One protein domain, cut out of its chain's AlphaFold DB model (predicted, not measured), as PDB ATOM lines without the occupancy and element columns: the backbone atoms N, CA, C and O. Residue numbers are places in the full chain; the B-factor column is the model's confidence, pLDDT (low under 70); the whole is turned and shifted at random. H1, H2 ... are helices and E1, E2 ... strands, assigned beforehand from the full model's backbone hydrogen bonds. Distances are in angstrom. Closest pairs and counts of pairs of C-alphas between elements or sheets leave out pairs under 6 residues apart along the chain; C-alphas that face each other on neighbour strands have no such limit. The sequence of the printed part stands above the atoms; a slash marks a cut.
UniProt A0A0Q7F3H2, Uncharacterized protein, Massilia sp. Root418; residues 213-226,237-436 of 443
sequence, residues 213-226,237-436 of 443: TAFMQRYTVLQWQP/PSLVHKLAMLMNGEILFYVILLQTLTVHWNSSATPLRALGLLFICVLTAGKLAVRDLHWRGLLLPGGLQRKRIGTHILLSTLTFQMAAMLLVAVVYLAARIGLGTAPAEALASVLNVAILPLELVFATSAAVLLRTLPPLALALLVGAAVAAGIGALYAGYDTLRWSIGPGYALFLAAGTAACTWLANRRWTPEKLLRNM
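What this domain is: This is residues 213 to 226 and 237 to 436 of the 443 residues of an uncharacterized protein of Massilia sp. Root418 (UniProt A0A0Q7F3H2). What does the model look like? A tiny sheet of two strands, E1 and E2, packs through E2 on the long helix H5, in a body otherwise made mostly of helices, with H7 at the core and H3, H5 and H9 round it. H2 and H8 pack on H3, H6 folds back along the far end of H5, and the short H4 and H10 lie near each other at the opposite end of the body. What is it built of, and how large is it? The 214 printed residues have ten named helices and two named strands, in the order H1 E1 H2 H3 E2 H4 H5 H6 H7 H8 H9 H10; the sheet E1 - E2 is antiparallel, and the class is mostly helix. The whole is compact, with a radius of gyration of the C-alphas of 18.7 A and spans of 53 by 44 by 28 A.

Where its parts are: Where is the sheet? E1 is residues 219 to 221, with C-alpha 219 at (159.933, 186.588, 231.323), and E2 is residues 289 to 291. Which helices are longer? H5, residues 309 to 337, measures 42.1 A from first to last C-alpha; H9, 406 to 426, 30.0 A; H2, 239 to 259, 29.8 A; H8, 375 to 394, 28.2 A; H3, 271 to 285, 21.0 A; and H7, 356 to 370, 20.3 A. H2 has a kink of 35 degrees near residue 246. Where are the shorter helices? H1 is residues 213 to 217, beginning at C-alpha 213 (152.206, 191.796, 227.276); H4 is 295 to 299, H6 343 to 351, and H10 429 to 434, ending at C-alpha 434 (174.848, 187.593, 237.647).

How they stand to each other: How are the strands paired? E1 and E2 are antiparallel neighbours, with N 220 and O 290 at 2.8 A and N 290 and O 220 at 2.9 A, within hydrogen-bond range. The closest C-alphas of E2 and H5 are those of Ala 289 and Thr 317, 4.9 A apart. What does the hub touch? H5, the hub, forms a bundle, a group of helices side by side, with H7 and H9; it touches H7 at Leu 314 and Ser 365, C-alphas 6.1 A apart, at a shallow tilt of 32 degrees, opposite ways. H7 and H9 touch, closest at the C-alphas of Leu 369 and Ala 423, 4.8 A, and run the same way at a shallow tilt of 27 degrees. H5 and H6 form a helical hairpin, with the C-alphas of Leu 333 and Ala 346 closest at 5.8 A. What surrounds H3? H3 touches H7 at a steep tilt of 56 degrees, the closest C-alphas being Ala 285 and Ala 367, 4.3 A. It forms a helical hairpin with H2, closest at the C-alphas of Phe 253 and Ile 280, 6.4 A, and residues 271 to 275 touch H8, closest at Pro 271 and Gly 389, C-alphas 6.1 A apart. What of the rest? H1 and H2, and H4 and H10, are close but not clearly touching, with closest C-alphas 7.4 A and 6.7 A apart. Every O i to N i+4 pair is within hydrogen-bond range in H1, H3, H4, H6, H7, H8, H9 and H10, against 14 of 17 in H2 and 24 of 25 in H5.

The domain as a whole: How far does it reach? The two C-alphas farthest apart, those of Pro 301 and Gly 340, are 59.7 A apart. Where is it cut, and which links are long? Residues 227 to 236 are not printed, and C-alphas 226 and 237 are 15.3 A apart across the cut. The links H2 to H3 and H8 to H9 are long, with 11 residues each. Where is confidence low? The mean pLDDT of the printed part is 71.2, and 95 residues are under 70, among them residues 237 to 263, 292 to 306 and 386 to 402.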
ATOM      1  N   THR A 213     151.175 190.885 226.741       61.44
ATOM      2  CA  THR A 213     152.206 191.796 227.276       61.44
ATOM      3  C   THR A 213     152.478 191.530 228.754       61.44
ATOM      4  O   THR A 213     153.637 191.479 229.139       61.44
ATOM      5  N   ALA A 214     151.441 191.310 229.571       65.25
ATOM      6  CA  ALA A 214     151.587 190.939 230.981       65.25
ATOM      7  C   ALA A 214     152.307 189.599 231.146       65.25
ATOM      8  O   ALA A 214     153.114 189.440 232.054       65.25
ATOM      9  N   PHE A 215     152.007 188.638 230.273       68.25
ATOM     10  CA  PHE A 215     152.676 187.346 230.235       68.25
ATOM     11  C   PHE A 215     154.151 187.517 229.864       68.25
ATOM     12  O   PHE A 215     155.008 187.085 230.619       68.25
ATOM     13  N   MET A 216     154.464 188.238 228.785       66.56
ATOM     14  CA  MET A 216     155.840 188.472 228.325       66.56
ATOM     15  C   MET A 216     156.672 189.312 229.300       66.56
ATOM     16  O   MET A 216     157.873 189.095 229.422       66.56
ATOM     17  N   GLN A 217     156.057 190.259 230.014       68.94
ATOM     18  CA  GLN A 217     156.731 191.052 231.048       68.94
ATOM     19  C   GLN A 217     157.254 190.195 232.202       68.94
ATOM     20  O   GLN A 217     158.221 190.588 232.847       68.94
ATOM     21  N   ARG A 218     156.660 189.020 232.432       73.00
ATOM     22  CA  ARG A 218     157.113 188.080 233.461       73.00
ATOM     23  C   ARG A 218     158.358 187.304 233.054       73.00
ATOM     24  O   ARG A 218     158.948 186.665 233.914       73.00
ATOM     25  N   TYR A 219     158.766 187.330 231.787       74.12
ATOM     26  CA  TYR A 219     159.933 186.588 231.323       74.12
ATOM     27  C   TYR A 219     161.170 187.478 231.217       74.12
ATOM     28  O   TYR A 219     161.142 188.572 230.645       74.12
ATOM     29  N   THR A 220     162.279 186.968 231.744       76.00
ATOM     30  CA  THR A 220     163.607 187.576 231.656       76.00
ATOM     31  C   THR A 220     164.536 186.632 230.905       76.00
ATOM     32  O   THR A 220     164.581 185.439 231.200       76.00
ATOM     33  N   VAL A 221     165.265 187.161 229.923       77.62
ATOM     34  CA  VAL A 221     166.268 186.409 229.158       77.62
ATOM     35  C   VAL A 221     167.607 186.488 229.888       77.62
ATOM     36  O   VAL A 221     168.032 187.581 230.271       77.62
ATOM     37  N   LEU A 222     168.268 185.348 230.076       76.19
ATOM     38  CA  LEU A 222     169.580 185.254 230.715       76.19
ATOM     39  C   LEU A 222     170.694 185.590 229.712       76.19
ATOM     40  O   LEU A 222     170.824 184.936 228.678       76.19
ATOM     41  N   GLN A 223     171.584 186.532 230.035       72.69
ATOM     42  CA  GLN A 223     172.695 186.966 229.166       72.69
ATOM     43  C   GLN A 223     174.032 186.331 229.559       72.69
ATOM     44  O   GLN A 223     174.296 186.154 230.746       72.69
ATOM     45  N   TRP A 224     174.807 185.858 228.568       65.81
ATOM     46  CA  TRP A 224     176.050 185.095 228.808       65.81
ATOM     47  C   TRP A 224     177.148 185.984 229.397       65.81
ATOM     48  O   TRP A 224     177.923 185.544 230.238       65.81
ATOM     49  N   GLN A 225     177.159 187.255 228.998       60.81
ATOM     50  CA  GLN A 225     177.905 188.321 229.647       60.81
ATOM     51  C   GLN A 225     176.927 189.458 229.959       60.81
ATOM     52  O   GLN A 225     176.130 189.814 229.082       60.81
ATOM     53  N   PRO A 226     176.949 190.024 231.179       55.38
ATOM     54  CA  PRO A 226     176.297 191.296 231.428       55.38
ATOM     55  C   PRO A 226     176.979 192.310 230.514       55.38
ATOM     56  O   PRO A 226     178.177 192.556 230.624       55.38
ATOM     57  N   PRO A 237     163.517 197.455 226.563       54.91
ATOM     58  CA  PRO A 237     163.486 196.829 225.254       54.91
ATOM     59  C   PRO A 237     162.032 196.591 224.859       54.91
ATOM     60  O   PRO A 237     161.254 196.001 225.619       54.91
ATOM     61  N   SER A 238     161.668 197.082 223.673       60.16
ATOM     62  CA  SER A 238     160.317 196.946 223.138       60.16
ATOM     63  C   SER A 238     159.904 195.468 223.109       60.16
ATOM     64  O   SER A 238     160.739 194.573 222.961       60.16
ATOM     65  N   LEU A 239     158.606 195.186 223.250       58.72
ATOM     66  CA  LEU A 239     158.089 193.810 223.249       58.72
ATOM     67  C   LEU A 239     158.501 193.039 221.985       58.72
ATOM     68  O   LEU A 239     158.803 191.853 222.066       58.72
ATOM     69  N   VAL A 240     158.585 193.734 220.848       54.41
ATOM     70  CA  VAL A 240     159.072 193.192 219.572       54.41
ATOM     71  C   VAL A 240     160.552 192.832 219.651       54.41
ATOM     72  O   VAL A 240     160.938 191.791 219.148       54.41
ATOM     73  N   HIS A 241     161.379 193.635 220.321       59.47
ATOM     74  CA  HIS A 241     162.799 193.336 220.506       59.47
ATOM     75  C   HIS A 241     163.025 192.165 221.474       59.47
ATOM     76  O   HIS A 241     163.868 191.317 221.211       59.47
ATOM     77  N   LYS A 242     162.231 192.063 222.552       61.44
ATOM     78  CA  LYS A 242     162.249 190.885 223.437       61.44
ATOM     79  C   LYS A 242     161.817 189.621 222.693       61.44
ATOM     80  O   LYS A 242     162.507 188.613 222.789       61.44
ATOM     81  N   LEU A 243     160.723 189.684 221.928       57.69
ATOM     82  CA  LEU A 243     160.274 188.581 221.069       57.69
ATOM     83  C   LEU A 243     161.314 188.233 220.014       57.69
ATOM     84  O   LEU A 243     161.605 187.065 219.843       57.69
ATOM     85  N   ALA A 244     161.923 189.218 219.358       58.22
ATOM     86  CA  ALA A 244     162.993 188.973 218.406       58.22
ATOM     87  C   ALA A 244     164.194 188.312 219.096       58.22
ATOM     88  O   ALA A 244     164.701 187.328 218.594       58.22
ATOM     89  N   MET A 245     164.622 188.752 220.280       61.44
ATOM     90  CA  MET A 245     165.715 188.093 221.010       61.44
ATOM     91  C   MET A 245     165.385 186.650 221.418       61.44
ATOM     92  O   MET A 245     166.245 185.779 221.288       61.44
ATOM     93  N   LEU A 246     164.154 186.401 221.878       59.66
ATOM     94  CA  LEU A 246     163.659 185.069 222.245       59.66
ATOM     95  C   LEU A 246     163.520 184.158 221.010       59.66
ATOM     96  O   LEU A 246     164.027 183.042 221.005       59.66
ATOM     97  N   MET A 247     162.915 184.657 219.932       56.56
ATOM     98  CA  MET A 247     162.552 183.875 218.743       56.56
ATOM     99  C   MET A 247     163.654 183.790 217.678       56.56
ATOM    100  O   MET A 247     163.666 182.851 216.891       56.56
ATOM    101  N   ASN A 248     164.625 184.709 217.637       55.31
ATOM    102  CA  ASN A 248     165.714 184.686 216.644       55.31
ATOM    103  C   ASN A 248     166.672 183.493 216.856       55.31
ATOM    104  O   ASN A 248     167.477 183.165 215.996       55.31
ATOM    105  N   GLY A 249     166.632 182.822 218.016       53.59
ATOM    106  CA  GLY A 249     167.282 181.512 218.195       53.59
ATOM    107  C   GLY A 249     166.459 180.349 217.677       53.59
ATOM    108  O   GLY A 249     167.015 179.412 217.116       53.59
ATOM    109  N   GLU A 250     165.145 180.447 217.825       57.81
ATOM    110  CA  GLU A 250     164.212 179.416 217.407       57.81
ATOM    111  C   GLU A 250     164.118 179.350 215.883       57.81
ATOM    112  O   GLU A 250     164.150 178.262 215.338       57.81
ATOM    113  N   ILE A 251     164.127 180.479 215.166       53.28
ATOM    114  CA  ILE A 251     164.105 180.489 213.690       53.28
ATOM    115  C   ILE A 251     165.342 179.785 213.100       53.28
ATOM    116  O   ILE A 251     165.205 179.004 212.167       53.28
ATOM    117  N   LEU A 252     166.536 179.996 213.666       52.06
ATOM    118  CA  LEU A 252     167.768 179.299 213.258       52.06
ATOM    119  C   LEU A 252     167.771 177.821 213.670       52.06
ATOM    120  O   LEU A 252     168.182 176.977 212.877       52.06
ATOM    121  N   PHE A 253     167.263 177.508 214.870       56.28
ATOM    122  CA  PHE A 253     166.972 176.134 215.286       56.28
ATOM    123  C   PHE A 253     166.069 175.456 214.255       56.28
ATOM    124  O   PHE A 253     166.412 174.373 213.810       56.28
ATOM    125  N   TYR A 254     165.008 176.126 213.795       57.34
ATOM    126  CA  TYR A 254     164.080 175.630 212.781       57.34
ATOM    127  C   TYR A 254     164.682 175.534 211.389       57.34
ATOM    128  O   TYR A 254     164.375 174.568 210.720       57.34
ATOM    129  N   VAL A 255     165.535 176.456 210.937       54.94
ATOM    130  CA  VAL A 255     166.205 176.344 209.624       54.94
ATOM    131  C   VAL A 255     167.125 175.119 209.587       54.94
ATOM    132  O   VAL A 255     167.122 174.379 208.606       54.94
ATOM    133  N   ILE A 256     167.847 174.858 210.680       54.31
ATOM    134  CA  ILE A 256     168.698 173.669 210.826       54.31
ATOM    135  C   ILE A 256     167.838 172.409 211.003       54.31
ATOM    136  O   ILE A 256     168.117 171.395 210.371       54.31
ATOM    137  N   LEU A 257     166.743 172.487 211.773       54.25
ATOM    138  CA  LEU A 257     165.756 171.409 211.915       54.25
ATOM    139  C   LEU A 257     165.087 171.064 210.582       54.25
ATOM    140  O   LEU A 257     164.843 169.904 210.300       54.25
ATOM    141  N   LEU A 258     164.768 172.072 209.766       52.31
ATOM    142  CA  LEU A 258     164.130 171.930 208.459       52.31
ATOM    143  C   LEU A 258     165.062 171.241 207.465       52.31
ATOM    144  O   LEU A 258     164.593 170.457 206.649       52.31
ATOM    145  N   GLN A 259     166.373 171.472 207.574       51.62
ATOM    146  CA  GLN A 259     167.373 170.697 206.837       51.62
ATOM    147  C   GLN A 259     167.516 169.259 207.372       51.62
ATOM    148  O   GLN A 259     167.849 168.364 206.598       51.62
ATOM    149  N   THR A 260     167.210 169.005 208.653       49.78
ATOM    150  CA  THR A 260     167.198 167.660 209.266       49.78
ATOM    151  C   THR A 260     165.815 166.985 209.312       49.78
ATOM    152  O   THR A 260     165.708 165.860 209.803       49.78
ATOM    153  N   LEU A 261     164.760 167.587 208.738       50.59
ATOM    154  CA  LEU A 261     163.410 167.001 208.586       50.59
ATOM    155  C   LEU A 261     163.381 165.775 207.652       50.59
ATOM    156  O   LEU A 261     162.332 165.174 207.449       50.59
ATOM    157  N   THR A 262     164.518 165.371 207.088       53.94
ATOM    158  CA  THR A 262     164.664 164.110 206.351       53.94
ATOM    159  C   THR A 262     164.694 162.887 207.266       53.94
ATOM    160  O   THR A 262     164.704 161.753 206.784       53.94
ATOM    161  N   VAL A 263     164.697 163.084 208.588       59.16
ATOM    162  CA  VAL A 263     164.939 162.006 209.537       59.16
ATOM    163  C   VAL A 263     163.655 161.525 210.210       59.16
ATOM    164  O   VAL A 263     162.938 162.288 210.851       59.16
ATOM    165  N   HIS A 264     163.403 160.227 210.077       70.19
ATOM    166  CA  HIS A 264     162.168 159.561 210.469       70.19
ATOM    167  C   HIS A 264     162.449 158.548 211.585       70.19
ATOM    168  O   HIS A 264     163.594 158.151 211.823       70.19
ATOM    169  N   TRP A 265     161.401 158.086 212.263       68.88
ATOM    170  CA  TRP A 265     161.508 156.919 213.140       68.88
ATOM    171  C   TRP A 265     162.174 155.740 212.397       68.88
ATOM    172  O   TRP A 265     161.916 155.525 211.215       68.88
ATOM    173  N   ASN A 266     163.054 155.001 213.074       70.75
ATOM    174  CA  ASN A 266     163.924 153.931 212.555       70.75
ATOM    175  C   ASN A 266     165.066 154.343 211.607       70.75
ATOM    176  O   ASN A 266     165.822 153.480 211.166       70.75
ATOM    177  N   SER A 267     165.261 155.631 211.319       73.88
ATOM    178  CA  SER A 267     166.457 156.079 210.583       73.88
ATOM    179  C   SER A 267     167.752 155.872 211.388       73.88
ATOM    180  O   SER A 267     167.712 155.763 212.619       73.88
ATOM    181  N   SER A 268     168.910 155.880 210.725       74.94
ATOM    182  CA  SER A 268     170.211 155.871 211.398       74.94
ATOM    183  C   SER A 268     170.496 157.207 212.102       74.94
ATOM    184  O   SER A 268     170.351 158.292 211.536       74.94
ATOM    185  N   ALA A 269     170.930 157.133 213.359       71.50
ATOM    186  CA  ALA A 269     171.414 158.276 214.119       71.50
ATOM    187  C   ALA A 269     172.827 158.628 213.638       71.50
ATOM    188  O   ALA A 269     173.819 158.048 214.074       71.50
ATOM    189  N   THR A 270     172.923 159.569 212.701       72.12
ATOM    190  CA  THR A 270     174.213 159.979 212.145       72.12
ATOM    191  C   THR A 270     174.986 160.887 213.119       72.12
ATOM    192  O   THR A 270     174.393 161.742 213.781       72.12
ATOM    193  N   PRO A 271     176.323 160.790 213.184       69.62
ATOM    194  CA  PRO A 271     177.198 161.769 213.839       69.62
ATOM    195  C   PRO A 271     176.910 163.232 213.464       69.62
ATOM    196  O   PRO A 271     176.995 164.120 214.313       69.62
ATOM    197  N   LEU A 272     176.478 163.489 212.224       70.31
ATOM    198  CA  LEU A 272     176.031 164.814 211.786       70.31
ATOM    199  C   LEU A 272     174.839 165.328 212.615       70.31
ATOM    200  O   LEU A 272     174.799 166.502 212.978       70.31
ATOM    201  N   ARG A 273     173.896 164.450 212.978       73.12
ATOM    202  CA  ARG A 273     172.771 164.781 213.867       73.12
ATOM    203  C   ARG A 273     173.253 165.143 215.269       73.12
ATOM    204  O   ARG A 273     172.764 166.110 215.844       73.12
ATOM    205  N   ALA A 274     174.228 164.408 215.805       73.56
ATOM    206  CA  ALA A 274     174.817 164.708 217.109       73.56
ATOM    207  C   ALA A 274     175.520 166.080 217.118       73.56
ATOM    208  O   ALA A 274     175.336 166.855 218.058       73.56
ATOM    209  N   LEU A 275     176.244 166.423 216.045       71.88
ATOM    210  CA  LEU A 275     176.825 167.759 215.852       71.88
ATOM    211  C   LEU A 275     175.747 168.847 215.747       71.88
ATOM    212  O   LEU A 275     175.878 169.901 216.369       71.88
ATOM    213  N   GLY A 276     174.657 168.579 215.022       73.75
ATOM    214  CA  GLY A 276     173.500 169.472 214.953       73.75
ATOM    215  C   GLY A 276     172.888 169.734 216.331       73.75
ATOM    216  O   GLY A 276     172.695 170.888 216.714       73.75
ATOM    217  N   LEU A 277     172.665 168.683 217.127       76.69
ATOM    218  CA  LEU A 277     172.170 168.803 218.503       76.69
ATOM    219  C   LEU A 277     173.136 169.579 219.402       76.69
ATOM    220  O   LEU A 277     172.690 170.420 220.181       76.69
ATOM    221  N   LEU A 278     174.447 169.359 219.279       77.12
ATOM    222  CA  LEU A 278     175.457 170.124 220.014       77.12
ATOM    223  C   LEU A 278     175.384 171.619 219.676       77.12
ATOM    224  O   LEU A 278     175.349 172.457 220.579       77.12
ATOM    225  N   PHE A 279     175.313 171.959 218.388       76.00
ATOM    226  CA  PHE A 279     175.194 173.342 217.930       76.00
ATOM    227  C   PHE A 279     173.933 174.015 218.490       76.00
ATOM    228  O   PHE A 279     173.984 175.124 219.027       76.00
ATOM    229  N   ILE A 280     172.811 173.295 218.459       77.81
ATOM    230  CA  ILE A 280     171.547 173.720 219.061       77.81
ATOM    231  C   ILE A 280     171.706 173.966 220.564       77.81
ATOM    232  O   ILE A 280     171.225 174.985 221.065       77.81
ATOM    233  N   CYS A 281     172.367 173.061 221.292       80.88
ATOM    234  CA  CYS A 281     172.591 173.201 222.730       80.88
ATOM    235  C   CYS A 281     173.358 174.491 223.038       80.88
ATOM    236  O   CYS A 281     172.943 175.259 223.905       80.88
ATOM    237  N   VAL A 282     174.442 174.761 222.305       78.06
ATOM    238  CA  VAL A 282     175.279 175.958 222.491       78.06
ATOM    239  C   VAL A 282     174.493 177.238 222.197       78.06
ATOM    240  O   VAL A 282     174.502 178.169 223.004       78.06
ATOM    241  N   LEU A 283     173.742 177.279 221.091       76.75
ATOM    242  CA  LEU A 283     172.904 178.433 220.756       76.75
ATOM    243  C   LEU A 283     171.792 178.669 221.784       76.75
ATOM    244  O   LEU A 283     171.549 179.808 222.193       76.75
ATOM    245  N   THR A 284     171.130 177.595 222.218       78.00
ATOM    246  CA  THR A 284     170.057 177.645 223.222       78.00
ATOM    247  C   THR A 284     170.600 178.104 224.569       78.00
ATOM    248  O   THR A 284     169.951 178.887 225.266       78.00
ATOM    249  N   ALA A 285     171.828 177.705 224.913       81.62
ATOM    250  CA  ALA A 285     172.480 178.130 226.142       81.62
ATOM    251  C   ALA A 285     172.670 179.650 226.185       81.62
ATOM    252  O   ALA A 285     172.651 180.220 227.271       81.62
ATOM    253  N   GLY A 286     172.775 180.329 225.036       75.56
ATOM    254  CA  GLY A 286     172.810 181.789 224.923       75.56
ATOM    255  C   GLY A 286     171.472 182.504 225.165       75.56
ATOM    256  O   GLY A 286     171.481 183.715 225.381       75.56
ATOM    257  N   LYS A 287     170.335 181.791 225.143       75.12
ATOM    258  CA  LYS A 287     168.976 182.370 225.043       75.12
ATOM    259  C   LYS A 287     167.978 181.817 226.069       75.12
ATOM    260  O   LYS A 287     166.769 181.892 225.868       75.12
ATOM    261  N   LEU A 288     168.472 181.277 227.181       81.38
ATOM    262  CA  LEU A 288     167.628 180.737 228.247       81.38
ATOM    263  C   LEU A 288     166.696 181.814 228.823       81.38
ATOM    264  O   LEU A 288     167.123 182.938 229.100       81.38
ATOM    265  N   ALA A 289     165.432 181.457 229.031       80.19
ATOM    266  CA  ALA A 289     164.403 182.351 229.546       80.19
ATOM    267  C   ALA A 289     163.895 181.864 230.903       80.19
ATOM    268  O   ALA A 289     163.731 180.669 231.133       80.19
ATOM    269  N   VAL A 290     163.604 182.803 231.801       81.38
ATOM    270  CA  VAL A 290     163.081 182.506 233.137       81.38
ATOM    271  C   VAL A 290     161.854 183.353 233.396       81.38
ATOM    272  O   VAL A 290     161.884 184.573 233.227       81.38
ATOM    273  N   ARG A 291     160.769 182.699 233.801       76.88
ATOM    274  CA  ARG A 291     159.518 183.349 234.184       76.88
ATOM    275  C   ARG A 291     159.570 183.847 235.633       76.88
ATOM    276  O   ARG A 291     160.271 183.266 236.443       76.88
ATOM    277  N   ASP A 292     158.802 184.878 235.974       68.56
ATOM    278  CA  ASP A 292     158.412 185.261 237.341       68.56
ATOM    279  C   ASP A 292     159.587 185.274 238.353       68.56
ATOM    280  O   ASP A 292     159.509 184.709 239.445       68.56
ATOM    281  N   LEU A 293     160.686 185.951 237.994       68.06
ATOM    282  CA  LEU A 293     161.842 186.199 238.867       68.06
ATOM    283  C   LEU A 293     161.514 187.279 239.909       68.06
ATOM    284  O   LEU A 293     161.987 188.410 239.843       68.06
ATOM    285  N   HIS A 294     160.659 186.941 240.870       66.88
ATOM    286  CA  HIS A 294     160.367 187.820 241.996       66.88
ATOM    287  C   HIS A 294     161.393 187.573 243.108       66.88
ATOM    288  O   HIS A 294     161.562 186.436 243.554       66.88
ATOM    289  N   TRP A 295     162.031 188.634 243.609       60.19
ATOM    290  CA  TRP A 295     163.006 188.570 244.710       60.19
ATOM    291  C   TRP A 295     162.498 187.767 245.923       60.19
ATOM    292  O   TRP A 295     163.250 186.993 246.507       60.19
ATOM    293  N   ARG A 296     161.195 187.854 246.237       55.06
ATOM    294  CA  ARG A 296     160.528 187.082 247.303       55.06
ATOM    295  C   ARG A 296     160.596 185.567 247.082       55.06
ATOM    296  O   ARG A 296     160.810 184.832 248.034       55.06
ATOM    297  N   GLY A 297     160.465 185.084 245.846       62.56
ATOM    298  CA  GLY A 297     160.543 183.648 245.535       62.56
ATOM    299  C   GLY A 297     161.966 183.080 245.579       62.56
ATOM    300  O   GLY A 297     162.145 181.889 245.840       62.56
ATOM    301  N   LEU A 298     162.969 183.936 245.358       64.94
ATOM    302  CA  LEU A 298     164.387 183.569 245.307       64.94
ATOM    303  C   LEU A 298     165.093 183.673 246.664       64.94
ATOM    304  O   LEU A 298     165.983 182.870 246.941       64.94
ATOM    305  N   LEU A 299     164.726 184.667 247.479       62.00
ATOM    306  CA  LEU A 299     165.466 185.045 248.688       62.00
ATOM    307  C   LEU A 299     164.825 184.558 249.994       62.00
ATOM    308  O   LEU A 299     165.511 184.531 251.012       62.00
ATOM    309  N   LEU A 300     163.552 184.144 249.993       61.69
ATOM    310  CA  LEU A 300     162.924 183.633 251.214       61.69
ATOM    311  C   LEU A 300     163.527 182.271 251.625       61.69
ATOM    312  O   LEU A 300     163.630 181.361 250.788       61.69
ATOM    313  N   PRO A 301     163.913 182.090 252.905       53.22
ATOM    314  CA  PRO A 301     164.348 180.794 253.414       53.22
ATOM    315  C   PRO A 301     163.201 179.781 253.267       53.22
ATOM    316  O   PRO A 301     162.074 180.042 253.668       53.22
ATOM    317  N   GLY A 302     163.474 178.641 252.620       58.12
ATOM    318  CA  GLY A 302     162.452 177.636 252.289       58.12
ATOM    319  C   GLY A 302     161.678 177.880 250.983       58.12
ATOM    320  O   GLY A 302     160.798 177.090 250.653       58.12
ATOM    321  N   GLY A 303     162.010 178.918 250.204       59.44
ATOM    322  CA  GLY A 303     161.360 179.193 248.922       59.44
ATOM    323  C   GLY A 303     161.385 177.993 247.961       59.44
ATOM    324  O   GLY A 303     162.444 177.415 247.693       59.44
ATOM    325  N   LEU A 304     160.216 177.657 247.400       52.75
ATOM    326  CA  LEU A 304     159.963 176.534 246.473       52.75
ATOM    327  C   LEU A 304     160.953 176.445 245.293       52.75
ATOM    328  O   LEU A 304     161.148 175.372 244.722       52.75
ATOM    329  N   GLN A 305     161.593 177.559 244.929       59.72
ATOM    330  CA  GLN A 305     162.490 177.659 243.780       59.72
ATOM    331  C   GLN A 305     163.963 177.352 244.106       59.72
ATOM    332  O   GLN A 305     164.703 176.992 243.195       59.72
ATOM    333  N   ARG A 306     164.406 177.407 245.374       64.25
ATOM    334  CA  ARG A 306     165.845 177.385 245.733       64.25
ATOM    335  C   ARG A 306     166.566 176.078 245.369       64.25
ATOM    336  O   ARG A 306     167.753 176.109 245.075       64.25
ATOM    337  N   LYS A 307     165.852 174.942 245.344       72.12
ATOM    338  CA  LYS A 307     166.387 173.614 244.958       72.12
ATOM    339  C   LYS A 307     166.022 173.181 243.529       72.12
ATOM    340  O   LYS A 307     166.420 172.102 243.103       72.12
ATOM    341  N   ARG A 308     165.224 173.976 242.804       81.62
ATOM    342  CA  ARG A 308     164.642 173.612 241.491       81.62
ATOM    343  C   ARG A 308     164.845 174.699 240.429       81.62
ATOM    344  O   ARG A 308     164.063 174.799 239.484       81.62
ATOM    345  N   ILE A 309     165.884 175.521 240.589       83.00
ATOM    346  CA  ILE A 309     166.178 176.648 239.692       83.00
ATOM    347  C   ILE A 309     166.380 176.149 238.255       83.00
ATOM    348  O   ILE A 309     165.759 176.677 237.338       83.00
ATOM    349  N   GLY A 310     167.178 175.095 238.058       82.62
ATOM    350  CA  GLY A 310     167.439 174.515 236.737       82.62
ATOM    351  C   GLY A 310     166.163 174.037 236.037       82.62
ATOM    352  O   GLY A 310     165.913 174.409 234.895       82.62
ATOM    353  N   THR A 311     165.306 173.294 236.743       82.94
ATOM    354  CA  THR A 311     164.000 172.852 236.222       82.94
ATOM    355  C   THR A 311     163.107 174.031 235.842       82.94
ATOM    356  O   THR A 311     162.408 173.981 234.834       82.94
ATOM    357  N   HIS A 312     163.133 175.113 236.617       82.75
ATOM    358  CA  HIS A 312     162.323 176.289 236.328       82.75
ATOM    359  C   HIS A 312     162.791 177.044 235.075       82.75
ATOM    360  O   HIS A 312     161.954 177.470 234.275       82.75
ATOM    361  N   ILE A 313     164.109 177.171 234.874       84.00
ATOM    362  CA  ILE A 313     164.697 177.734 233.645       84.00
ATOM    363  C   ILE A 313     164.327 176.854 232.444       84.00
ATOM    364  O   ILE A 313     163.877 177.369 231.420       84.00
ATOM    365  N   LEU A 314     164.464 175.532 232.591       83.19
ATOM    366  CA  LEU A 314     164.119 174.550 231.565       83.19
ATOM    367  C   LEU A 314     162.657 174.690 231.126       83.19
ATOM    368  O   LEU A 314     162.395 174.938 229.954       83.19
ATOM    369  N   LEU A 315     161.708 174.601 232.065       81.12
ATOM    370  CA  LEU A 315     160.274 174.694 231.767       81.12
ATOM    371  C   LEU A 315     159.899 176.055 231.171       81.12
ATOM    372  O   LEU A 315     159.141 176.119 230.206       81.12
ATOM    373  N   SER A 316     160.454 177.146 231.704       79.62
ATOM    374  CA  SER A 316     160.206 178.496 231.183       79.62
ATOM    375  C   SER A 316     160.686 178.646 229.738       79.62
ATOM    376  O   SER A 316     159.984 179.239 228.923       79.62
ATOM    377  N   THR A 317     161.845 178.080 229.403       80.69
ATOM    378  CA  THR A 317     162.400 178.128 228.043       80.69
ATOM    379  C   THR A 317     161.606 177.222 227.095       80.69
ATOM    380  O   THR A 317     161.186 177.672 226.028       80.69
ATOM    381  N   LEU A 318     161.275 176.000 227.531       75.38
ATOM    382  CA  LEU A 318     160.472 175.044 226.763       75.38
ATOM    383  C   LEU A 318     159.094 175.588 226.384       75.38
ATOM    384  O   LEU A 318     158.609 175.279 225.299       75.38
ATOM    385  N   THR A 319     158.457 176.413 227.228       75.88
ATOM    386  CA  THR A 319     157.142 176.986 226.881       75.88
ATOM    387  C   THR A 319     157.160 177.795 225.583       75.88
ATOM    388  O   THR A 319     156.202 177.710 224.817       75.88
ATOM    389  N   PHE A 320     158.239 178.533 225.302       73.12
ATOM    390  CA  PHE A 320     158.374 179.274 224.045       73.12
ATOM    391  C   PHE A 320     158.738 178.362 222.885       73.12
ATOM    392  O   PHE A 320     158.077 178.408 221.850       73.12
ATOM    393  N   GLN A 321     159.693 177.460 223.099       74.94
ATOM    394  CA  GLN A 321     160.181 176.596 222.031       74.94
ATOM    395  C   GLN A 321     159.105 175.629 221.544       74.94
ATOM    396  O   GLN A 321     158.948 175.454 220.339       74.94
ATOM    397  N   MET A 322     158.298 175.073 222.454       70.75
ATOM    398  CA  MET A 322     157.148 174.236 222.104       70.75
ATOM    399  C   MET A 322     156.057 175.030 221.377       70.75
ATOM    400  O   MET A 322     155.461 174.521 220.428       70.75
ATOM    401  N   ALA A 323     155.798 176.280 221.781       71.88
ATOM    402  CA  ALA A 323     154.830 177.138 221.099       71.88
ATOM    403  C   ALA A 323     155.290 177.492 219.678       71.88
ATOM    404  O   ALA A 323     154.488 177.463 218.744       71.88
ATOM    405  N   ALA A 324     156.579 177.777 219.495       69.69
ATOM    406  CA  ALA A 324     157.154 178.006 218.180       69.69
ATOM    407  C   ALA A 324     157.170 176.734 217.327       69.69
ATOM    408  O   ALA A 324     156.883 176.808 216.136       69.69
ATOM    409  N   MET A 325     157.410 175.565 217.929       70.62
ATOM    410  CA  MET A 325     157.400 174.277 217.225       70.62
ATOM    411  C   MET A 325     156.014 173.971 216.690       70.62
ATOM    412  O   MET A 325     155.862 173.592 215.532       70.62
ATOM    413  N   LEU A 326     154.994 174.207 217.517       67.88
ATOM    414  CA  LEU A 326     153.605 174.074 217.115       67.88
ATOM    415  C   LEU A 326     153.258 175.052 215.988       67.88
ATOM    416  O   LEU A 326     152.638 174.655 215.006       67.88
ATOM    417  N   LEU A 327     153.680 176.316 216.097       69.19
ATOM    418  CA  LEU A 327     153.448 177.318 215.056       69.19
ATOM    419  C   LEU A 327     154.073 176.895 213.720       69.19
ATOM    420  O   LEU A 327     153.407 176.963 212.692       69.19
ATOM    421  N   VAL A 328     155.321 176.422 213.734       68.81
ATOM    422  CA  VAL A 328     156.015 175.938 212.533       68.81
ATOM    423  C   VAL A 328     155.342 174.692 211.974       68.81
ATOM    424  O   VAL A 328     155.131 174.629 210.768       68.81
ATOM    425  N   ALA A 329     154.941 173.739 212.817       66.50
ATOM    426  CA  ALA A 329     154.213 172.552 212.378       66.50
ATOM    427  C   ALA A 329     152.897 172.924 211.680       66.50
ATOM    428  O   ALA A 329     152.590 172.383 210.621       66.50
ATOM    429  N   VAL A 330     152.152 173.898 212.219       67.38
ATOM    430  CA  VAL A 330     150.926 174.413 211.589       67.38
ATOM    431  C   VAL A 330     151.231 175.108 210.262       67.38
ATOM    432  O   VAL A 330     150.534 174.860 209.283       67.38
ATOM    433  N   VAL A 331     152.268 175.950 210.200       68.69
ATOM    434  CA  VAL A 331     152.669 176.638 208.960       68.69
ATOM    435  C   VAL A 331     153.126 175.639 207.895       68.69
ATOM    436  O   VAL A 331     152.713 175.752 206.746       68.69
ATOM    437  N   TYR A 332     153.925 174.640 208.269       70.56
ATOM    438  CA  TYR A 332     154.376 173.573 207.378       70.56
ATOM    439  C   TYR A 332     153.202 172.734 206.868       70.56
ATOM    440  O   TYR A 332     153.101 172.489 205.667       70.56
ATOM    441  N   LEU A 333     152.279 172.344 207.753       64.00
ATOM    442  CA  LEU A 333     151.071 171.608 207.386       64.00
ATOM    443  C   LEU A 333     150.208 172.422 206.413       64.00
ATOM    444  O   LEU A 333     149.803 171.912 205.371       64.00
ATOM    445  N   ALA A 334     149.982 173.703 206.717       66.62
ATOM    446  CA  ALA A 334     149.242 174.616 205.853       66.62
ATOM    447  C   ALA A 334     149.927 174.799 204.491       66.62
ATOM    448  O   ALA A 334     149.245 174.810 203.471       66.62
ATOM    449  N   ALA A 335     151.260 174.889 204.460       69.19
ATOM    450  CA  ALA A 335     152.032 174.984 203.227       69.19
ATOM    451  C   ALA A 335     151.951 173.695 202.399       69.19
ATOM    452  O   ALA A 335     151.714 173.770 201.203       69.19
ATOM    453  N   ARG A 336     152.088 172.512 203.011       69.69
ATOM    454  CA  ARG A 336     152.004 171.209 202.322       69.69
ATOM    455  C   ARG A 336     150.618 170.973 201.729       69.69
ATOM    456  O   ARG A 336     150.503 170.705 200.535       69.69
ATOM    457  N   ILE A 337     149.568 171.176 202.527       65.75
ATOM    458  CA  ILE A 337     148.176 171.138 202.049       65.75
ATOM    459  C   ILE A 337     147.979 172.180 200.940       65.75
ATOM    460  O   ILE A 337     147.407 171.882 199.895       65.75
ATOM    461  N   GLY A 338     148.533 173.378 201.130       60.84
ATOM    462  CA  GLY A 338     148.562 174.448 200.139       60.84
ATOM    463  C   GLY A 338     149.414 174.160 198.896       60.84
ATOM    464  O   GLY A 338     149.341 174.917 197.943       60.84
ATOM    465  N   LEU A 339     150.209 173.093 198.864       74.56
ATOM    466  CA  LEU A 339     150.953 172.631 197.687       74.56
ATOM    467  C   LEU A 339     150.286 171.408 197.035       74.56
ATOM    468  O   LEU A 339     150.819 170.860 196.072       74.56
ATOM    469  N   GLY A 340     149.114 170.995 197.529       62.03
ATOM    470  CA  GLY A 340     148.304 169.923 196.951       62.03
ATOM    471  C   GLY A 340     148.535 168.533 197.547       62.03
ATOM    472  O   GLY A 340     147.987 167.569 197.017       62.03
ATOM    473  N   THR A 341     149.302 168.393 198.637       69.81
ATOM    474  CA  THR A 341     149.418 167.098 199.337       69.81
ATOM    475  C   THR A 341     148.140 166.784 200.109       69.81
ATOM    476  O   THR A 341     147.563 167.687 200.725       69.81
ATOM    477  N   ALA A 342     147.732 165.513 200.158       73.75
ATOM    478  CA  ALA A 342     146.564 165.115 200.936       73.75
ATOM    479  C   ALA A 342     146.758 165.460 202.432       73.75
ATOM    480  O   ALA A 342     147.851 165.255 202.966       73.75
ATOM    481  N   PRO A 343     145.725 165.945 203.155       64.44
ATOM    482  CA  PRO A 343     145.856 166.315 204.568       64.44
ATOM    483  C   PRO A 343     146.390 165.185 205.457       64.44
ATOM    484  O   PRO A 343     147.168 165.439 206.374       64.44
ATOM    485  N   ALA A 344     146.018 163.937 205.153       64.00
ATOM    486  CA  ALA A 344     146.511 162.752 205.851       64.00
ATOM    487  C   ALA A 344     148.024 162.547 205.655       64.00
ATOM    488  O   ALA A 344     148.734 162.274 206.617       64.00
ATOM    489  N   GLU A 345     148.536 162.749 204.439       70.94
ATOM    490  CA  GLU A 345     149.966 162.635 204.121       70.94
ATOM    491  C   GLU A 345     150.778 163.789 204.717       70.94
ATOM    492  O   GLU A 345     151.893 163.600 205.209       70.94
ATOM    493  N   ALA A 346     150.214 164.999 204.710       68.12
ATOM    494  CA  ALA A 346     150.827 166.171 205.319       68.12
ATOM    495  C   ALA A 346     150.930 166.010 206.845       68.12
ATOM    496  O   ALA A 346     151.975 166.298 207.430       68.12
ATOM    497  N   LEU A 347     149.878 165.485 207.484       67.44
ATOM    498  CA  LEU A 347     149.882 165.159 208.908       67.44
ATOM    499  C   LEU A 347     150.850 164.012 209.220       67.44
ATOM    500  O   LEU A 347     151.630 164.128 210.161       67.44
ATOM    501  N   ALA A 348     150.862 162.950 208.409       68.75
ATOM    502  CA  ALA A 348     151.820 161.854 208.540       68.75
ATOM    503  C   ALA A 348     153.269 162.355 208.439       68.75
ATOM    504  O   ALA A 348     154.111 161.954 209.236       68.75
ATOM    505  N   SER A 349     153.546 163.310 207.543       70.12
ATOM    506  CA  SER A 349     154.867 163.941 207.414       70.12
ATOM    507  C   SER A 349     155.298 164.656 208.703       70.12
ATOM    508  O   SER A 349     156.460 164.578 209.078       70.12
ATOM    509  N   VAL A 350     154.376 165.320 209.411       69.69
ATOM    510  CA  VAL A 350     154.664 165.965 210.709       69.69
ATOM    511  C   VAL A 350     154.836 164.925 211.821       69.69
ATOM    512  O   VAL A 350     155.758 165.032 212.630       69.69
ATOM    513  N   LEU A 351     153.981 163.899 211.853       67.31
ATOM    514  CA  LEU A 351     154.034 162.816 212.843       67.31
ATOM    515  C   LEU A 351     155.305 161.970 212.721       67.31
ATOM    516  O   LEU A 351     155.842 161.518 213.729       67.31
ATOM    517  N   ASN A 352     155.837 161.818 211.511       67.00
ATOM    518  CA  ASN A 352     157.095 161.120 211.259       67.00
ATOM    519  C   ASN A 352     158.300 161.751 211.967       67.00
ATOM    520  O   ASN A 352     159.310 161.077 212.172       67.00
ATOM    521  N   VAL A 353     158.181 163.014 212.383       68.69
ATOM    522  CA  VAL A 353     159.235 163.755 213.081       68.69
ATOM    523  C   VAL A 353     158.909 163.978 214.562       68.69
ATOM    524  O   VAL A 353     159.457 164.866 215.217       68.69
ATOM    525  N   ALA A 354     158.062 163.113 215.132       68.38
ATOM    526  CA  ALA A 354     157.665 163.120 216.542       68.38
ATOM    527  C   ALA A 354     158.819 162.938 217.551       68.38
ATOM    528  O   ALA A 354     158.597 163.073 218.751       68.38
ATOM    529  N   ILE A 355     160.046 162.659 217.095       74.06
ATOM    530  CA  ILE A 355     161.244 162.609 217.947       74.06
ATOM    531  C   ILE A 355     161.785 164.007 218.305       74.06
ATOM    532  O   ILE A 355     162.401 164.177 219.357       74.06
ATOM    533  N   LEU A 356     161.513 165.030 217.485       75.31
ATOM    534  CA  LEU A 356     162.027 166.394 217.682       75.31
ATOM    535  C   LEU A 356     161.675 167.028 219.037       75.31
ATOM    536  O   LEU A 356     162.552 167.661 219.623       75.31
ATOM    537  N   PRO A 357     160.450 166.875 219.583       76.06
ATOM    538  CA  PRO A 357     160.133 167.389 220.910       76.06
ATOM    539  C   PRO A 357     161.051 166.810 221.996       76.06
ATOM    540  O   PRO A 357     161.466 167.538 222.894       76.06
ATOM    541  N   LEU A 358     161.410 165.522 221.910       78.19
ATOM    542  CA  LEU A 358     162.302 164.875 222.880       78.19
ATOM    543  C   LEU A 358     163.734 165.398 222.762       78.19
ATOM    544  O   LEU A 358     164.380 165.670 223.771       78.19
ATOM    545  N   GLU A 359     164.215 165.601 221.540       82.06
ATOM    546  CA  GLU A 359     165.529 166.198 221.297       82.06
ATOM    547  C   GLU A 359     165.612 167.646 221.746       82.06
ATOM    548  O   GLU A 359     166.624 168.059 222.304       82.06
ATOM    549  N   LEU A 360     164.539 168.409 221.548       80.06
ATOM    550  CA  LEU A 360     164.425 169.775 222.026       80.06
ATOM    551  C   LEU A 360     164.473 169.821 223.559       80.06
ATOM    552  O   LEU A 360     165.214 170.619 224.134       80.06
ATOM    553  N   VAL A 361     163.739 168.939 224.240       82.69
ATOM    554  CA  VAL A 361     163.774 168.810 225.708       82.69
ATOM    555  C   VAL A 361     165.177 168.424 226.197       82.69
ATOM    556  O   VAL A 361     165.695 169.019 227.146       82.69
ATOM    557  N   PHE A 362     165.838 167.484 225.523       85.69
ATOM    558  CA  PHE A 362     167.208 167.108 225.852       85.69
ATOM    559  C   PHE A 362     168.178 168.275 225.640       85.69
ATOM    560  O   PHE A 362     168.885 168.665 226.571       85.69
ATOM    561  N   ALA A 363     168.162 168.897 224.463       85.94
ATOM    562  CA  ALA A 363     169.068 169.982 224.114       85.94
ATOM    563  C   ALA A 363     168.902 171.200 225.031       85.94
ATOM    564  O   ALA A 363     169.875 171.855 225.401       85.94
ATOM    565  N   THR A 364     167.674 171.484 225.459       85.88
ATOM    566  CA  THR A 364     167.384 172.563 226.409       85.88
ATOM    567  C   THR A 364     167.872 172.235 227.810       85.88
ATOM    568  O   THR A 364     168.470 173.091 228.458       85.88
ATOM    569  N   SER A 365     167.708 170.993 228.272       85.62
ATOM    570  CA  SER A 365     168.263 170.557 229.558       85.62
ATOM    571  C   SER A 365     169.796 170.619 229.576       85.62
ATOM    572  O   SER A 365     170.387 171.118 230.539       85.62
ATOM    573  N   ALA A 366     170.439 170.212 228.477       88.19
ATOM    574  CA  ALA A 366     171.879 170.311 228.290       88.19
ATOM    575  C   ALA A 366     172.328 171.778 228.233       88.19
ATOM    576  O   ALA A 366     173.282 172.148 228.908       88.19
ATOM    577  N   ALA A 367     171.602 172.646 227.523       87.75
ATOM    578  CA  ALA A 367     171.867 174.083 227.472       87.75
ATOM    579  C   ALA A 367     171.820 174.745 228.860       87.75
ATOM    580  O   ALA A 367     172.698 175.543 229.205       87.75
ATOM    581  N   VAL A 368     170.830 174.387 229.686       88.50
ATOM    582  CA  VAL A 368     170.713 174.868 231.072       88.50
ATOM    583  C   VAL A 368     171.910 174.423 231.919       88.50
ATOM    584  O   VAL A 368     172.380 175.203 232.752       88.50
ATOM    585  N   LEU A 369     172.425 173.207 231.707       89.25
ATOM    586  CA  LEU A 369     173.622 172.703 232.383       89.25
ATOM    587  C   LEU A 369     174.905 173.378 231.876       89.25
ATOM    588  O   LEU A 369     175.706 173.826 232.697       89.25
ATOM    589  N   LEU A 370     175.088 173.488 230.555       87.31
ATOM    590  CA  LEU A 370     176.250 174.114 229.903       87.31
ATOM    591  C   LEU A 370     176.482 175.529 230.430       87.31
ATOM    592  O   LEU A 370     177.612 175.915 230.714       87.31
ATOM    593  N   ARG A 371     175.396 176.269 230.666       84.62
ATOM    594  CA  ARG A 371     175.427 177.621 231.232       84.62
ATOM    595  C   ARG A 371     176.034 177.701 232.643       84.62
ATOM    596  O   ARG A 371     176.403 178.782 233.091       84.62
ATOM    597  N   THR A 372     176.129 176.581 233.361       85.31
ATOM    598  CA  THR A 372     176.743 176.516 234.699       85.31
ATOM    599  C   THR A 372     178.228 176.161 234.685       85.31
ATOM    600  O   THR A 372     178.859 176.199 235.747       85.31
ATOM    601  N   LEU A 373     178.776 175.776 233.527       85.00
ATOM    602  CA  LEU A 373     180.163 175.346 233.389       85.00
ATOM    603  C   LEU A 373     181.109 176.551 233.273       85.00
ATOM    604  O   LEU A 373     180.744 177.559 232.670       85.00
ATOM    605  N   PRO A 374     182.335 176.460 233.821       82.31
ATOM    606  CA  PRO A 374     183.367 177.455 233.551       82.31
ATOM    607  C   PRO A 374     183.781 177.412 232.066       82.31
ATOM    608  O   PRO A 374     183.705 176.346 231.446       82.31
ATOM    609  N   PRO A 375     184.262 178.532 231.493       77.50
ATOM    610  CA  PRO A 375     184.563 178.642 230.060       77.50
ATOM    611  C   PRO A 375     185.597 177.615 229.588       77.50
ATOM    612  O   PRO A 375     185.472 177.080 228.492       77.50
ATOM    613  N   LEU A 376     186.568 177.273 230.439       74.56
ATOM    614  CA  LEU A 376     187.573 176.255 230.138       74.56
ATOM    615  C   LEU A 376     186.960 174.848 230.047       74.56
ATOM    616  O   LEU A 376     187.241 174.119 229.104       74.56
ATOM    617  N   ALA A 377     186.063 174.479 230.967       77.75
ATOM    618  CA  ALA A 377     185.367 173.191 230.896       77.75
ATOM    619  C   ALA A 377     184.407 173.123 229.701       77.75
ATOM    620  O   ALA A 377     184.248 172.062 229.107       77.75
ATOM    621  N   LEU A 378     183.789 174.250 229.329       76.94
ATOM    622  CA  LEU A 378     182.981 174.353 228.117       76.94
ATOM    623  C   LEU A 378     183.843 174.122 226.866       76.94
ATOM    624  O   LEU A 378     183.470 173.313 226.024       76.94
ATOM    625  N   ALA A 379     184.995 174.792 226.766       72.44
ATOM    626  CA  ALA A 379     185.917 174.647 225.643       72.44
ATOM    627  C   ALA A 379     186.443 173.210 225.520       72.44
ATOM    628  O   ALA A 379     186.448 172.660 224.423       72.44
ATOM    629  N   LEU A 380     186.800 172.573 226.642       73.69
ATOM    630  CA  LEU A 380     187.208 171.167 226.670       73.69
ATOM    631  C   LEU A 380     186.072 170.223 226.266       73.69
ATOM    632  O   LEU A 380     186.303 169.294 225.502       73.69
ATOM    633  N   LEU A 381     184.845 170.458 226.735       77.56
ATOM    634  CA  LEU A 381     183.690 169.620 226.402       77.56
ATOM    635  C   LEU A 381     183.307 169.747 224.923       77.56
ATOM    636  O   LEU A 381     183.049 168.740 224.270       77.56
ATOM    637  N   VAL A 382     183.313 170.967 224.380       72.69
ATOM    638  CA  VAL A 382     183.090 171.212 222.950       72.69
ATOM    639  C   VAL A 382     184.223 170.604 222.124       72.69
ATOM    640  O   VAL A 382     183.946 169.903 221.156       72.69
ATOM    641  N   GLY A 383     185.482 170.799 222.528       69.38
ATOM    642  CA  GLY A 383     186.648 170.217 221.866       69.38
ATOM    643  C   GLY A 383     186.609 168.689 221.841       69.38
ATOM    644  O   GLY A 383     186.801 168.092 220.788       69.38
ATOM    645  N   ALA A 384     186.267 168.055 222.965       72.69
ATOM    646  CA  ALA A 384     186.101 166.607 223.059       72.69
ATOM    647  C   ALA A 384     184.939 166.097 222.192       72.69
ATOM    648  O   ALA A 384     185.084 165.083 221.516       72.69
ATOM    649  N   ALA A 385     183.807 166.806 222.163       70.31
ATOM    650  CA  ALA A 385     182.665 166.434 221.330       70.31
ATOM    651  C   ALA A 385     182.974 166.561 219.828       70.31
ATOM    652  O   ALA A 385     182.588 165.695 219.045       70.31
ATOM    653  N   VAL A 386     183.706 167.605 219.426       69.44
ATOM    654  CA  VAL A 386     184.165 167.792 218.042       69.44
ATOM    655  C   VAL A 386     185.191 166.724 217.666       69.44
ATOM    656  O   VAL A 386     185.054 166.114 216.611       69.44
ATOM    657  N   ALA A 387     186.167 166.438 218.531       69.88
ATOM    658  CA  ALA A 387     187.165 165.395 218.300       69.88
ATOM    659  C   ALA A 387     186.532 163.998 218.200       69.88
ATOM    660  O   ALA A 387     186.873 163.240 217.298       69.88
ATOM    661  N   ALA A 388     185.564 163.678 219.065       68.12
ATOM    662  CA  ALA A 388     184.794 162.438 218.990       68.12
ATOM    663  C   ALA A 388     183.948 162.365 217.710       68.12
ATOM    664  O   ALA A 388     183.884 161.315 217.076       68.12
ATOM    665  N   GLY A 389     183.344 163.486 217.300       65.38
ATOM    666  CA  GLY A 389     182.635 163.605 216.030       65.38
ATOM    667  C   GLY A 389     183.551 163.308 214.846       65.38
ATOM    668  O   GLY A 389     183.261 162.403 214.075       65.38
ATOM    669  N   ILE A 390     184.688 164.001 214.741       67.88
ATOM    670  CA  ILE A 390     185.686 163.803 213.677       67.88
ATOM    671  C   ILE A 390     186.230 162.369 213.697       67.88
ATOM    672  O   ILE A 390     186.282 161.728 212.652       67.88
ATOM    673  N   GLY A 391     186.562 161.829 214.871       66.12
ATOM    674  CA  GLY A 391     187.005 160.441 215.020       66.12
ATOM    675  C   GLY A 391     185.972 159.435 214.506       66.12
ATOM    676  O   GLY A 391     186.330 158.513 213.783       66.12
ATOM    677  N   ALA A 392     184.683 159.653 214.789       65.19
ATOM    678  CA  ALA A 392     183.598 158.820 214.272       65.19
ATOM    679  C   ALA A 392     183.404 158.950 212.747       65.19
ATOM    680  O   ALA A 392     183.031 157.973 212.104       65.19
ATOM    681  N   LEU A 393     183.676 160.125 212.160       65.12
ATOM    682  CA  LEU A 393     183.662 160.318 210.702       65.12
ATOM    683  C   LEU A 393     184.808 159.552 210.014       65.12
ATOM    684  O   LEU A 393     184.604 158.999 208.937       65.12
ATOM    685  N   TYR A 394     185.998 159.520 210.629       68.50
ATOM    686  CA  TYR A 394     187.206 158.900 210.066       68.50
ATOM    687  C   TYR A 394     187.315 157.386 210.313       68.50
ATOM    688  O   TYR A 394     187.887 156.684 209.484       68.50
ATOM    689  N   ALA A 395     186.770 156.860 211.417       62.97
ATOM    690  CA  ALA A 395     186.878 155.440 211.786       62.97
ATOM    691  C   ALA A 395     185.946 154.491 210.998       62.97
ATOM    692  O   ALA A 395     185.980 153.282 211.217       62.97
ATOM    693  N   GLY A 396     185.127 155.015 210.080       54.28
ATOM    694  CA  GLY A 396     184.141 154.242 209.324       54.28
ATOM    695  C   GLY A 396     182.843 154.024 210.111       54.28
ATOM    696  O   GLY A 396     182.823 153.463 211.204       54.28
ATOM    697  N   TYR A 397     181.727 154.463 209.529       55.47
ATOM    698  CA  TYR A 397     180.404 154.503 210.167       55.47
ATOM    699  C   TYR A 397     179.758 153.136 210.436       55.47
ATOM    700  O   TYR A 397     178.728 153.069 211.111       55.47
ATOM    701  N   ASP A 398     180.308 152.047 209.900       54.19
ATOM    702  CA  ASP A 398     179.623 150.751 209.890       54.19
ATOM    703  C   ASP A 398     179.528 150.075 211.266       54.19
ATOM    704  O   ASP A 398     178.667 149.217 211.464       54.19
ATOM    705  N   THR A 399     180.337 150.492 212.245       51.09
ATOM    706  CA  THR A 399     180.394 149.863 213.579       51.09
ATOM    707  C   THR A 399     179.421 150.464 214.604       51.09
ATOM    708  O   THR A 399     179.119 149.823 215.608       51.09
ATOM    709  N   LEU A 400     178.864 151.655 214.352       56.31
ATOM    710  CA  LEU A 400     177.974 152.382 215.271       56.31
ATOM    711  C   LEU A 400     176.581 152.577 214.653       56.31
ATOM    712  O   LEU A 400     176.104 153.695 214.462       56.31
ATOM    713  N   ARG A 401     175.897 151.472 214.334       61.09
ATOM    714  CA  ARG A 401     174.509 151.505 213.841       61.09
ATOM    715  C   ARG A 401     173.521 151.743 214.985       61.09
ATOM    716  O   ARG A 401     172.787 150.849 215.392       61.09
ATOM    717  N   TRP A 402     173.493 152.962 215.514       69.94
ATOM    718  CA  TRP A 402     172.390 153.414 216.362       69.94
ATOM    719  C   TRP A 402     171.215 153.850 215.492       69.94
ATOM    720  O   TRP A 402     171.375 154.665 214.586       69.94
ATOM    721  N   SER A 403     170.030 153.311 215.763       77.69
ATOM    722  CA  SER A 403     168.789 153.715 215.104       77.69
ATOM    723  C   SER A 403     167.947 154.599 216.017       77.69
ATOM    724  O   SER A 403     167.964 154.489 217.248       77.69
ATOM    725  N   ILE A 404     167.190 155.500 215.400       74.00
ATOM    726  CA  ILE A 404     166.238 156.362 216.093       74.00
ATOM    727  C   ILE A 404     165.002 155.537 216.418       74.00
ATOM    728  O   ILE A 404     164.097 155.395 215.604       74.00
ATOM    729  N   GLY A 405     164.985 154.974 217.618       75.12
ATOM    730  CA  GLY A 405     163.886 154.156 218.109       75.12
ATOM    731  C   GLY A 405     163.699 154.293 219.620       75.12
ATOM    732  O   GLY A 405     164.156 155.272 220.221       75.12
ATOM    733  N   PRO A 406     163.072 153.299 220.272       72.44
ATOM    734  CA  PRO A 406     162.801 153.339 221.710       72.44
ATOM    735  C   PRO A 406     164.062 153.530 222.564       72.44
ATOM    736  O   PRO A 406     164.052 154.316 223.506       72.44
ATOM    737  N   GLY A 407     165.173 152.873 222.203       71.38
ATOM    738  CA  GLY A 407     166.451 153.015 222.912       71.38
ATOM    739  C   GLY A 407     167.018 154.435 222.848       71.38
ATOM    740  O   GLY A 407     167.481 154.965 223.857       71.38
ATOM    741  N   TYR A 408     166.897 155.095 221.694       76.94
ATOM    742  CA  TYR A 408     167.296 156.494 221.525       76.94
ATOM    743  C   TYR A 408     166.423 157.436 222.365       76.94
ATOM    744  O   TYR A 408     166.936 158.322 223.046       76.94
ATOM    745  N   ALA A 409     165.107 157.206 222.394       74.38
ATOM    746  CA  ALA A 409     164.188 157.976 223.232       74.38
ATOM    747  C   ALA A 409     164.487 157.807 224.735       74.38
ATOM    748  O   ALA A 409     164.501 158.794 225.471       74.38
ATOM    749  N   LEU A 410     164.786 156.583 225.186       72.88
ATOM    750  CA  LEU A 410     165.200 156.310 226.566       72.88
ATOM    751  C   LEU A 410     166.525 156.996 226.911       72.88
ATOM    752  O   LEU A 410     166.642 157.584 227.984       72.88
ATOM    753  N   PHE A 411     167.494 156.981 225.993       82.25
ATOM    754  CA  PHE A 411     168.756 157.699 226.158       82.25
ATOM    755  C   PHE A 411     168.533 159.210 226.311       82.25
ATOM    756  O   PHE A 411     169.045 159.811 227.255       82.25
ATOM    757  N   LEU A 412     167.719 159.821 225.444       80.44
ATOM    758  CA  LEU A 412     167.371 161.241 225.549       80.44
ATOM    759  C   LEU A 412     166.645 161.554 226.861       80.44
ATOM    760  O   LEU A 412     166.945 162.564 227.501       80.44
ATOM    761  N   ALA A 413     165.722 160.695 227.297       74.12
ATOM    762  CA  ALA A 413     164.996 160.867 228.553       74.12
ATOM    763  C   ALA A 413     165.934 160.778 229.771       74.12
ATOM    764  O   ALA A 413     165.910 161.656 230.639       74.12
ATOM    765  N   ALA A 414     166.810 159.771 229.808       77.56
ATOM    766  CA  ALA A 414     167.809 159.602 230.859       77.56
ATOM    767  C   ALA A 414     168.808 160.770 230.879       77.56
ATOM    768  O   ALA A 414     169.071 161.349 231.935       77.56
ATOM    769  N   GLY A 415     169.301 161.179 229.707       82.19
ATOM    770  CA  GLY A 415     170.177 162.335 229.545       82.19
ATOM    771  C   GLY A 415     169.515 163.635 230.004       82.19
ATOM    772  O   GLY A 415     170.140 164.429 230.708       82.19
ATOM    773  N   THR A 416     168.228 163.820 229.701       84.75
ATOM    774  CA  THR A 416     167.435 164.968 230.165       84.75
ATOM    775  C   THR A 416     167.335 164.989 231.687       84.75
ATOM    776  O   THR A 416     167.561 166.029 232.314       84.75
ATOM    777  N   ALA A 417     167.016 163.846 232.302       83.00
ATOM    778  CA  ALA A 417     166.913 163.720 233.751       83.00
ATOM    779  C   ALA A 417     168.257 164.017 234.435       83.00
ATOM    780  O   ALA A 417     168.305 164.817 235.374       83.00
ATOM    781  N   ALA A 418     169.354 163.454 233.917       85.38
ATOM    782  CA  ALA A 418     170.705 163.681 234.420       85.38
ATOM    783  C   ALA A 418     171.123 165.156 234.303       85.38
ATOM    784  O   ALA A 418     171.559 165.758 235.291       85.38
ATOM    785  N   CYS A 419     170.922 165.774 233.134       88.69
ATOM    786  CA  CYS A 419     171.238 167.185 232.911       88.69
ATOM    787  C   CYS A 419     170.424 168.097 233.829       88.69
ATOM    788  O   CYS A 419     170.975 169.011 234.441       88.69
ATOM    789  N   THR A 420     169.129 167.820 233.988       86.19
ATOM    790  CA  THR A 420     168.235 168.607 234.849       86.19
ATOM    791  C   THR A 420     168.610 168.475 236.325       86.19
ATOM    792  O   THR A 420     168.632 169.468 237.056       86.19
ATOM    793  N   TRP A 421     168.947 167.264 236.778       88.94
ATOM    794  CA  TRP A 421     169.400 167.017 238.147       88.94
ATOM    795  C   TRP A 421     170.719 167.739 238.450       88.94
ATOM    796  O   TRP A 421     170.821 168.446 239.457       88.94
ATOM    797  N   LEU A 422     171.702 167.644 237.548       88.25
ATOM    798  CA  LEU A 422     172.974 168.364 237.665       88.25
ATOM    799  C   LEU A 422     172.777 169.882 237.617       88.25
ATOM    800  O   LEU A 422     173.373 170.606 238.416       88.25
ATOM    801  N   ALA A 423     171.911 170.371 236.729       87.25
ATOM    802  CA  ALA A 423     171.579 171.785 236.630       87.25
ATOM    803  C   ALA A 423     170.983 172.310 237.942       87.25
ATOM    804  O   ALA A 423     171.421 173.348 238.435       87.25
ATOM    805  N   ASN A 424     170.046 171.582 238.555       86.31
ATOM    806  CA  ASN A 424     169.462 171.959 239.846       86.31
ATOM    807  C   ASN A 424     170.490 172.024 240.980       86.31
ATOM    808  O   ASN A 424     170.341 172.847 241.879       86.31
ATOM    809  N   ARG A 425     171.536 171.189 240.935       88.50
ATOM    810  CA  ARG A 425     172.642 171.244 241.903       88.50
ATOM    811  C   ARG A 425     173.597 172.411 241.658       88.50
ATOM    812  O   ARG A 425     174.138 172.957 242.612       88.50
ATOM    813  N   ARG A 426     173.847 172.775 240.396       87.94
ATOM    814  CA  ARG A 426     174.870 173.773 240.026       87.94
ATOM    815  C   ARG A 426     174.365 175.207 239.936       87.94
ATOM    816  O   ARG A 426     175.176 176.133 240.066       87.94
ATOM    817  N   TRP A 427     173.073 175.398 239.683       86.12
ATOM    818  CA  TRP A 427     172.443 176.714 239.672       86.12
ATOM    819  C   TRP A 427     172.258 177.230 241.096       86.12
ATOM    820  O   TRP A 427     171.531 176.647 241.894       86.12
ATOM    821  N   THR A 428     172.889 178.365 241.389       85.12
ATOM    822  CA  THR A 428     172.697 179.113 242.635       85.12
ATOM    823  C   THR A 428     171.975 180.432 242.347       85.12
ATOM    824  O   THR A 428     172.077 180.947 241.226       85.12
ATOM    825  N   PRO A 429     171.265 181.018 243.332       80.88
ATOM    826  CA  PRO A 429     170.641 182.334 243.176       80.88
ATOM    827  C   PRO A 429     171.636 183.416 242.730       80.88
ATOM    828  O   PRO A 429     171.313 184.236 241.879       80.88
ATOM    829  N   GLU A 430     172.873 183.369 243.228       80.75
ATOM    830  CA  GLU A 430     173.941 184.297 242.841       80.75
ATOM    831  C   GLU A 430     174.307 184.190 241.356       80.75
ATOM    832  O   GLU A 430     174.363 185.200 240.657       80.75
ATOM    833  N   LYS A 431     174.509 182.968 240.840       80.56
ATOM    834  CA  LYS A 431     174.783 182.743 239.409       80.56
ATOM    835  C   LYS A 431     173.612 183.184 238.536       80.56
ATOM    836  O   LYS A 431     173.820 183.662 237.425       80.56
ATOM    837  N   LEU A 432     172.387 183.014 239.028       80.62
ATOM    838  CA  LEU A 432     171.182 183.459 238.340       80.62
ATOM    839  C   LEU A 432     171.152 184.982 238.219       80.62
ATOM    840  O   LEU A 432     170.991 185.478 237.110       80.62
ATOM    841  N   LEU A 433     171.375 185.704 239.321       77.31
ATOM    842  CA  LEU A 433     171.393 187.171 239.352       77.31
ATOM    843  C   LEU A 433     172.518 187.760 238.492       77.31
ATOM    844  O   LEU A 433     172.265 188.695 237.741       77.31
ATOM    845  N   ARG A 434     173.725 187.173 238.514       77.62
ATOM    846  CA  ARG A 434     174.848 187.593 237.647       77.62
ATOM    847  C   ARG A 434     174.531 187.494 236.152       77.62
ATOM    848  O   ARG A 434     175.060 188.264 235.362       77.62
ATOM    849  N   ASN A 435     173.674 186.547 235.774       75.69
ATOM    850  CA  ASN A 435     173.269 186.310 234.389       75.69
ATOM    851  C   ASN A 435     172.017 187.108 233.976       75.69
ATOM    852  O   ASN A 435     171.541 186.952 232.849       75.69
ATOM    853  N   MET A 436     171.452 187.937 234.858       72.50
ATOM    854  CA  MET A 436     170.355 188.844 234.512       72.50
ATOM    855  C   MET A 436     170.904 190.173 233.997       72.50
ATOM    856  O   MET A 436     171.928 190.661 234.468       72.50
TER     857      MET A 436